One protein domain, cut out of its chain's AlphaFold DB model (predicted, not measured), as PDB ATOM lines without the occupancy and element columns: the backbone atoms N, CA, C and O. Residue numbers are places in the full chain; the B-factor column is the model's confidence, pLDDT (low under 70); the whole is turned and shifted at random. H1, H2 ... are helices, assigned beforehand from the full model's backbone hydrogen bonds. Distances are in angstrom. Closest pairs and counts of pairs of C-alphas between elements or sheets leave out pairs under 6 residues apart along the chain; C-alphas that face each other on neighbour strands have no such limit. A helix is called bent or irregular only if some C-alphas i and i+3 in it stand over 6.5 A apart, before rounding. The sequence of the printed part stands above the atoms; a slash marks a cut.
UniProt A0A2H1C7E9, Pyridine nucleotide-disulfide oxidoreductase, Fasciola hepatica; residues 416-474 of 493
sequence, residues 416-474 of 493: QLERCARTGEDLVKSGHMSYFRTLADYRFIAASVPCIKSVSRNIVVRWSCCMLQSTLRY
ATOM      1  N   GLN A 416     -24.546 -19.429  -4.699       87.94
ATOM      2  CA  GLN A 416     -24.259 -19.905  -3.343       87.94
ATOM      3  C   GLN A 416     -23.175 -20.996  -3.299       87.94
ATOM      4  O   GLN A 416     -22.571 -21.205  -2.254       87.94
ATOM      5  N   LEU A 417     -22.948 -21.705  -4.409       86.56
ATOM      6  CA  LEU A 417     -21.907 -22.727  -4.547       86.56
ATOM      7  C   LEU A 417     -20.627 -22.182  -5.187       86.56
ATOM      8  O   LEU A 417     -19.620 -22.878  -5.200       86.56
ATOM      9  N   GLU A 418     -20.660 -20.965  -5.726       89.69
ATOM     10  CA  GLU A 418     -19.517 -20.359  -6.413       89.69
ATOM     11  C   GLU A 418     -18.496 -19.805  -5.439       89.69
ATOM     12  O   GLU A 418     -17.324 -19.731  -5.773       89.69
ATOM     13  N   ARG A 419     -18.911 -19.457  -4.220       90.88
ATOM     14  CA  ARG A 419     -18.011 -18.937  -3.198       90.88
ATOM     15  C   ARG A 419     -17.901 -19.908  -2.033       90.88
ATOM     16  O   ARG A 419     -18.900 -20.324  -1.451       90.88
ATOM     17  N   CYS A 420     -16.674 -20.236  -1.648       87.69
ATOM     18  CA  CYS A 420     -16.420 -21.004  -0.441       87.69
ATOM     19  C   CYS A 420     -16.809 -20.178   0.791       87.69
ATOM     20  O   CYS A 420     -16.208 -19.141   1.060       87.69
ATOM     21  N   ALA A 421     -17.764 -20.657   1.590       87.75
ATOM     22  CA  ALA A 421     -18.214 -19.946   2.791       87.75
ATOM     23  C   ALA A 421     -17.111 -19.766   3.853       87.75
ATOM     24  O   ALA A 421     -17.174 -18.840   4.654       87.75
ATOM     25  N   ARG A 422     -16.104 -20.653   3.874       87.75
ATOM     26  CA  ARG A 422     -15.022 -20.627   4.871       87.75
ATOM     27  C   ARG A 422     -13.844 -19.748   4.459       87.75
ATOM     28  O   ARG A 422     -13.265 -19.095   5.314       87.75
ATOM     29  N   THR A 423     -13.452 -19.785   3.185       88.94
ATOM     30  CA  THR A 423     -12.267 -19.065   2.682       88.94
ATOM     31  C   THR A 423     -12.624 -17.797   1.909       88.94
ATOM     32  O   THR A 423     -11.742 -16.997   1.633       88.94
ATOM     33  N   GLY A 424     -13.895 -17.602   1.539       88.88
ATOM     34  CA  GLY A 424     -14.336 -16.498   0.678       88.88
ATOM     35  C   GLY A 424     -13.908 -16.637  -0.788       88.88
ATOM     36  O   GLY A 424     -14.250 -15.791  -1.611       88.88
ATOM     37  N   GLU A 425     -13.188 -17.708  -1.113       91.56
ATOM     38  CA  GLU A 425     -12.610 -17.977  -2.424       91.56
ATOM     39  C   GLU A 425     -13.685 -18.275  -3.472       91.56
ATOM     40  O   GLU A 425     -14.656 -18.984  -3.194       91.56
ATOM     41  N   ASP A 426     -13.497 -17.744  -4.680       88.56
ATOM     42  CA  ASP A 426     -14.323 -18.061  -5.842       88.56
ATOM     43  C   ASP A 426     -13.888 -19.412  -6.427       88.56
ATOM     44  O   ASP A 426     -12.841 -19.537  -7.060       88.56
ATOM     45  N   LEU A 427     -14.721 -20.421  -6.196       88.38
ATOM     46  CA  LEU A 427     -14.516 -21.806  -6.594       88.38
ATOM     47  C   LEU A 427     -14.567 -21.997  -8.111       88.38
ATOM     48  O   LEU A 427     -14.029 -22.987  -8.600       88.38
ATOM     49  N   VAL A 428     -15.198 -21.088  -8.862       85.56
ATOM     50  CA  VAL A 428     -15.160 -21.128 -10.330       85.56
ATOM     51  C   VAL A 428     -13.794 -20.663 -10.811       85.56
ATOM     52  O   VAL A 428     -13.152 -21.360 -11.594       85.56
ATOM     53  N   LYS A 429     -13.310 -19.530 -10.287       85.19
ATOM     54  CA  LYS A 429     -11.996 -18.979 -10.656       85.19
ATOM     55  C   LYS A 429     -10.840 -19.879 -10.235       85.19
ATOM     56  O   LYS A 429      -9.886 -20.021 -10.990       85.19
ATOM     57  N   SER A 430     -10.931 -20.527  -9.075       84.06
ATOM     58  CA  SER A 430      -9.906 -21.478  -8.636       84.06
ATOM     59  C   SER A 430     -10.008 -22.861  -9.283       84.06
ATOM     60  O   SER A 430      -9.198 -23.744  -9.002       84.06
ATOM     61  N   GLY A 431     -10.986 -23.075 -10.170       82.25
ATOM     62  CA  GLY A 431     -11.149 -24.331 -10.902       82.25
ATOM     63  C   GLY A 431     -11.694 -25.489 -10.061       82.25
ATOM     64  O   GLY A 431     -11.733 -26.630 -10.520       82.25
ATOM     65  N   HIS A 432     -12.136 -25.218  -8.833       82.44
ATOM     66  CA  HIS A 432     -12.762 -26.199  -7.948       82.44
ATOM     67  C   HIS A 432     -14.230 -26.482  -8.295       82.44
ATOM     68  O   HIS A 432     -14.770 -27.521  -7.904       82.44
ATOM     69  N   MET A 433     -14.870 -25.599  -9.061       85.62
ATOM     70  CA  MET A 433     -16.207 -25.771  -9.605       85.62
ATOM     71  C   MET A 433     -16.231 -25.394 -11.088       85.62
ATOM     72  O   MET A 433     -15.710 -24.362 -11.487       85.62
ATOM     73  N   SER A 434     -16.874 -26.220 -11.912       85.25
ATOM     74  CA  SER A 434     -17.041 -25.961 -13.344       85.25
ATOM     75  C   SER A 434     -18.463 -26.310 -13.776       85.25
ATOM     76  O   SER A 434     -19.032 -27.317 -13.339       85.25
ATOM     77  N   TYR A 435     -19.043 -25.470 -14.632       87.06
ATOM     78  CA  TYR A 435     -20.290 -25.764 -15.330       87.06
ATOM     79  C   TYR A 435     -19.963 -26.455 -16.652       87.06
ATOM     80  O   TYR A 435     -19.041 -26.056 -17.347       87.06
ATOM     81  N   PHE A 436     -20.716 -27.496 -17.007       88.12
ATOM     82  CA  PHE A 436     -20.373 -28.345 -18.147       88.12
ATOM     83  C   PHE A 436     -21.326 -28.155 -19.326       88.12
ATOM     84  O   PHE A 436     -22.471 -28.619 -19.285       88.12
ATOM     85  N   ARG A 437     -20.865 -27.502 -20.397       87.94
ATOM     86  CA  ARG A 437     -21.669 -27.270 -21.603       87.94
ATOM     87  C   ARG A 437     -20.878 -27.319 -22.906       87.94
ATOM     88  O   ARG A 437     -21.399 -27.868 -23.883       87.94
ATOM     89  N   THR A 438     -19.710 -26.698 -22.933       88.44
ATOM     90  CA  THR A 438     -18.909 -26.388 -24.121       88.44
ATOM     91  C   THR A 438     -17.743 -27.355 -24.299       88.44
ATOM     92  O   THR A 438     -17.417 -28.145 -23.408       88.44
ATOM     93  N   LEU A 439     -17.106 -27.309 -25.468       87.75
ATOM     94  CA  LEU A 439     -15.882 -28.050 -25.727       87.75
ATOM     95  C   LEU A 439     -14.719 -27.528 -24.869       87.75
ATOM     96  O   LEU A 439     -13.889 -28.322 -24.423       87.75
ATOM     97  N   ALA A 440     -14.699 -26.226 -24.576       86.88
ATOM     98  CA  ALA A 440     -13.754 -25.626 -23.642       86.88
ATOM     99  C   ALA A 440     -13.912 -26.203 -22.224       86.88
ATOM    100  O   ALA A 440     -12.919 -26.617 -21.627       86.88
ATOM    101  N   ASP A 441     -15.149 -26.360 -21.733       87.06
ATOM    102  CA  ASP A 441     -15.413 -26.998 -20.431       87.06
ATOM    103  C   ASP A 441     -14.913 -28.449 -20.416       87.06
ATOM    104  O   ASP A 441     -14.316 -28.908 -19.443       87.06
ATOM    105  N   TYR A 442     -15.122 -29.187 -21.515       88.62
ATOM    106  CA  TYR A 442     -14.566 -30.531 -21.676       88.62
ATOM    107  C   TYR A 442     -13.042 -30.535 -21.572       88.62
ATOM    108  O   TYR A 442     -12.503 -31.333 -20.807       88.62
ATOM    109  N   ARG A 443     -12.349 -29.645 -22.290       86.62
ATOM    110  CA  ARG A 443     -10.883 -29.549 -22.257       86.62
ATOM    111  C   ARG A 443     -10.368 -29.197 -20.873       86.62
ATOM    112  O   ARG A 443      -9.452 -29.864 -20.394       86.62
ATOM    113  N   PHE A 444     -10.987 -28.208 -20.239       86.25
ATOM    114  CA  PHE A 444     -10.648 -27.778 -18.892       86.25
ATOM    115  C   PHE A 444     -10.749 -28.948 -17.910       86.25
ATOM    116  O   PHE A 444      -9.754 -29.335 -17.301       86.25
ATOM    117  N   ILE A 445     -11.914 -29.603 -17.835       86.75
ATOM    118  CA  ILE A 445     -12.102 -30.719 -16.903       86.75
ATOM    119  C   ILE A 445     -11.183 -31.887 -17.264       86.75
ATOM    120  O   ILE A 445     -10.566 -32.455 -16.368       86.75
ATOM    121  N   ALA A 446     -11.052 -32.246 -18.547       86.00
ATOM    122  CA  ALA A 446     -10.201 -33.351 -18.988       86.00
ATOM    123  C   ALA A 446      -8.723 -33.142 -18.626       86.00
ATOM    124  O   ALA A 446      -8.050 -34.113 -18.274       86.00
ATOM    125  N   ALA A 447      -8.236 -31.900 -18.668       86.38
ATOM    126  CA  ALA A 447      -6.899 -31.541 -18.207       86.38
ATOM    127  C   ALA A 447      -6.764 -31.635 -16.678       86.38
ATOM    128  O   ALA A 447      -5.716 -32.045 -16.186       86.38
ATOM    129  N   SER A 448      -7.822 -31.321 -15.924       84.31
ATOM    130  CA  SER A 448      -7.818 -31.391 -14.456       84.31
ATOM    131  C   SER A 448      -8.002 -32.806 -13.892       84.31
ATOM    132  O   SER A 448      -7.544 -33.068 -12.781       84.31
ATOM    133  N   VAL A 449      -8.647 -33.738 -14.613       82.44
ATOM    134  CA  VAL A 449      -8.951 -35.099 -14.106       82.44
ATOM    135  C   VAL A 449      -7.744 -35.830 -13.504       82.44
ATOM    136  O   VAL A 449      -7.908 -36.381 -12.416       82.44
ATOM    137  N   PRO A 450      -6.545 -35.846 -14.124       78.50
ATOM    138  CA  PRO A 450      -5.380 -36.523 -13.549       78.50
ATOM    139  C   PRO A 450      -4.980 -36.000 -12.161       78.50
ATOM    140  O   PRO A 450      -4.407 -36.741 -11.366       78.50
ATOM    141  N   CYS A 451      -5.294 -34.739 -11.855       71.62
ATOM    142  CA  CYS A 451      -4.931 -34.069 -10.609       71.62
ATOM    143  C   CYS A 451      -6.008 -34.201  -9.515       71.62
ATOM    144  O   CYS A 451      -5.756 -33.879  -8.352       71.62
ATOM    145  N   ILE A 452      -7.214 -34.673  -9.856       75.06
ATOM    146  CA  ILE A 452      -8.356 -34.716  -8.936       75.06
ATOM    147  C   ILE A 452      -8.361 -36.023  -8.137       75.06
ATOM    148  O   ILE A 452      -8.536 -37.112  -8.677       75.06
ATOM    149  N   LYS A 453      -8.258 -35.909  -6.807       68.25
ATOM    150  CA  LYS A 453      -8.320 -37.057  -5.878       68.25
ATOM    151  C   LYS A 453      -9.751 -37.506  -5.553       68.25
ATOM    152  O   LYS A 453      -9.967 -38.663  -5.206       68.25
ATOM    153  N   SER A 454     -10.737 -36.612  -5.652       59.19
ATOM    154  CA  SER A 454     -12.145 -36.921  -5.367       59.19
ATOM    155  C   SER A 454     -13.102 -35.975  -6.088       59.19
ATOM    156  O   SER A 454     -12.863 -34.773  -6.118       59.19
ATOM    157  N   VAL A 455     -14.225 -36.504  -6.582       60.50
ATOM    158  CA  VAL A 455     -15.317 -35.728  -7.195       60.50
ATOM    159  C   VAL A 455     -16.572 -35.873  -6.334       60.50
ATOM    160  O   VAL A 455     -17.029 -36.993  -6.090       60.50
ATOM    161  N   SER A 456     -17.143 -34.756  -5.875       50.66
ATOM    162  CA  SER A 456     -18.389 -34.756  -5.095       50.66
ATOM    163  C   SER A 456     -19.620 -34.907  -5.999       50.66
ATOM    164  O   SER A 456     -19.685 -34.342  -7.088       50.66
ATOM    165  N   ARG A 457     -20.621 -35.674  -5.547       46.91
ATOM    166  CA  ARG A 457     -21.824 -36.053  -6.319       46.91
ATOM    167  C   ARG A 457     -22.888 -34.958  -6.443       46.91
ATOM    168  O   ARG A 457     -23.902 -35.203  -7.088       46.91
ATOM    169  N   ASN A 458     -22.694 -33.782  -5.853       42.56
ATOM    170  CA  ASN A 458     -23.814 -32.873  -5.590       42.56
ATOM    171  C   ASN A 458     -24.448 -32.200  -6.817       42.56
ATOM    172  O   ASN A 458     -25.541 -31.667  -6.677       42.56
ATOM    173  N   ILE A 459     -23.863 -32.268  -8.018       42.12
ATOM    174  CA  ILE A 459     -24.550 -31.810  -9.248       42.12
ATOM    175  C   ILE A 459     -24.096 -32.544 -10.512       42.12
ATOM    176  O   ILE A 459     -24.339 -32.146 -11.650       42.12
ATOM    177  N   VAL A 460     -23.458 -33.692 -10.325       42.81
ATOM    178  CA  VAL A 460     -22.974 -34.475 -11.446       42.81
ATOM    179  C   VAL A 460     -24.156 -35.271 -11.988       42.81
ATOM    180  O   VAL A 460     -24.574 -36.256 -11.379       42.81
ATOM    181  N   VAL A 461     -24.701 -34.847 -13.135       41.75
ATOM    182  CA  VAL A 461     -25.581 -35.681 -13.966       41.75
ATOM    183  C   VAL A 461     -24.985 -37.089 -13.953       41.75
ATOM    184  O   VAL A 461     -23.814 -37.247 -14.286       41.75
ATOM    185  N   ARG A 462     -25.749 -38.091 -13.499       35.56
ATOM    186  CA  ARG A 462     -25.300 -39.466 -13.167       35.56
ATOM    187  C   ARG A 462     -24.276 -40.062 -14.152       35.56
ATOM    188  O   ARG A 462     -23.385 -40.802 -13.743       35.56
ATOM    189  N   TRP A 463     -24.365 -39.678 -15.422       37.16
ATOM    190  CA  TRP A 463     -23.422 -39.974 -16.498       37.16
ATOM    191  C   TRP A 463     -22.000 -39.440 -16.259       37.16
ATOM    192  O   TRP A 463     -21.064 -40.233 -16.255       37.16
ATOM    193  N   SER A 464     -21.816 -38.150 -15.980       48.84
ATOM    194  CA  SER A 464     -20.492 -37.552 -15.764       48.84
ATOM    195  C   SER A 464     -19.773 -38.159 -14.543       48.84
ATOM    196  O   SER A 464     -18.555 -38.312 -14.557       48.84
ATOM    197  N   CYS A 465     -20.513 -38.612 -13.519       48.12
ATOM    198  CA  CYS A 465     -19.938 -39.225 -12.313       48.12
ATOM    199  C   CYS A 465     -19.437 -40.643 -12.597       48.12
ATOM    200  O   CYS A 465     -18.314 -40.986 -12.232       48.12
ATOM    201  N   CYS A 466     -20.238 -41.451 -13.305       52.31
ATOM    202  CA  CYS A 466     -19.820 -42.777 -13.757       52.31
ATOM    203  C   CYS A 466     -18.576 -42.713 -14.654       52.31
ATOM    204  O   CYS A 466     -17.723 -43.594 -14.570       52.31
ATOM    205  N   MET A 467     -18.456 -41.671 -15.481       51.97
ATOM    206  CA  MET A 467     -17.332 -41.501 -16.404       51.97
ATOM    207  C   MET A 467     -16.062 -41.057 -15.680       51.97
ATOM    208  O   MET A 467     -15.047 -41.740 -15.801       51.97
ATOM    209  N   LEU A 468     -16.132 -40.024 -14.834       54.91
ATOM    210  CA  LEU A 468     -14.998 -39.595 -14.004       54.91
ATOM    211  C   LEU A 468     -14.473 -40.741 -13.126       54.91
ATOM    212  O   LEU A 468     -13.271 -40.974 -13.061       54.91
ATOM    213  N   GLN A 469     -15.365 -41.538 -12.529       54.00
ATOM    214  CA  GLN A 469     -14.984 -42.721 -11.747       54.00
ATOM    215  C   GLN A 469     -14.381 -43.862 -12.580       54.00
ATOM    216  O   GLN A 469     -13.711 -44.733 -12.020       54.00
ATOM    217  N   SER A 470     -14.644 -43.911 -13.889       51.81
ATOM    218  CA  SER A 470     -14.006 -44.866 -14.798       51.81
ATOM    219  C   SER A 470     -12.621 -44.383 -15.230       51.81
ATOM    220  O   SER A 470     -11.680 -45.163 -15.168       51.81
ATOM    221  N   THR A 471     -12.455 -43.095 -15.544       51.81
ATOM    222  CA  THR A 471     -11.161 -42.500 -15.913       51.81
ATOM    223  C   THR A 471     -10.186 -42.497 -14.732       51.81
ATOM    224  O   THR A 471      -9.037 -42.893 -14.895       51.81
ATOM    225  N   LEU A 472     -10.654 -42.181 -13.518       51.12
ATOM    226  CA  LEU A 472      -9.844 -42.268 -12.293       51.12
ATOM    227  C   LEU A 472      -9.405 -43.706 -11.961       51.12
ATOM    228  O   LEU A 472      -8.395 -43.895 -11.293       51.12
ATOM    229  N   ARG A 473     -10.123 -44.730 -12.448       42.03
ATOM    230  CA  ARG A 473      -9.738 -46.145 -12.289       42.03
ATOM    231  C   ARG A 473      -8.611 -46.596 -13.222       42.03
ATOM    232  O   ARG A 473      -8.022 -47.637 -12.954       42.03
ATOM    233  N   TYR A 474      -8.322 -45.844 -14.287       38.84
ATOM    234  CA  TYR A 474      -7.228 -46.132 -15.224       38.84
ATOM    235  C   TYR A 474      -5.907 -45.438 -14.856       38.84
ATOM    236  O   TYR A 474      -4.906 -45.647 -15.538       38.84
TER     237      TYR A 474
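This is residues 416 to 474 of the 493 residues of the protein "Pyridine nucleotide-disulfide oxidoreductase" of Fasciola hepatica (UniProt A0A2H1C7E9). Two helices of 13 residues each, H1 and H2, make a V that meets near their last residues, and a long stretch with no named element, residues 416 to 438, loops away from them. Helices and the far loop of this stretch lie at the two ends of the longest axis, on which Gly 424 and Tyr 474 are the two farthest C-alphas, 34.4 A apart. The printed part has 59 residues, with two named helices in the order H1, H2 and no named strand; the class is all helix, though under half of the residues, 26 of 59, are in named elements. It is only just compact, close to loose, with a radius of gyration of the C-alphas of 12.0 A, and elongated, spanning 34 by 21 by 21 A.

H1, residues 439 to 451, begins with C-alpha 439 at (-15.882, -28.050, -25.727) and is 19.6 A from first to last C-alpha. It is irregular, but only just: C-alphas 447 and 450 are 7.0 A apart. H2, residues 462 to 474, is 19.4 A long by the same measure and ends with C-alpha 474 at (-7.228, -46.132, -15.224).

H1 touches H2 with residues 449 to 450 alone, and H2 touches H1 with residues 468 to 472 alone. The closest C-alphas of the two are those of Pro 450 and Leu 472, 7.4 A apart. They run the same way at a steep tilt of 44 degrees. In H1 and in H2, 7 of 9 O i to N i+4 pairs are within hydrogen-bond range.

The C-alphas of Gln 416 and Tyr 474 are 33.5 A apart. The printed part has no cut, and H1 to H2 is a short link of 10 residues. Mean pLDDT of the printed part is 72.1; residues 453 to 474 are under 70, and H2 has a mean of 48.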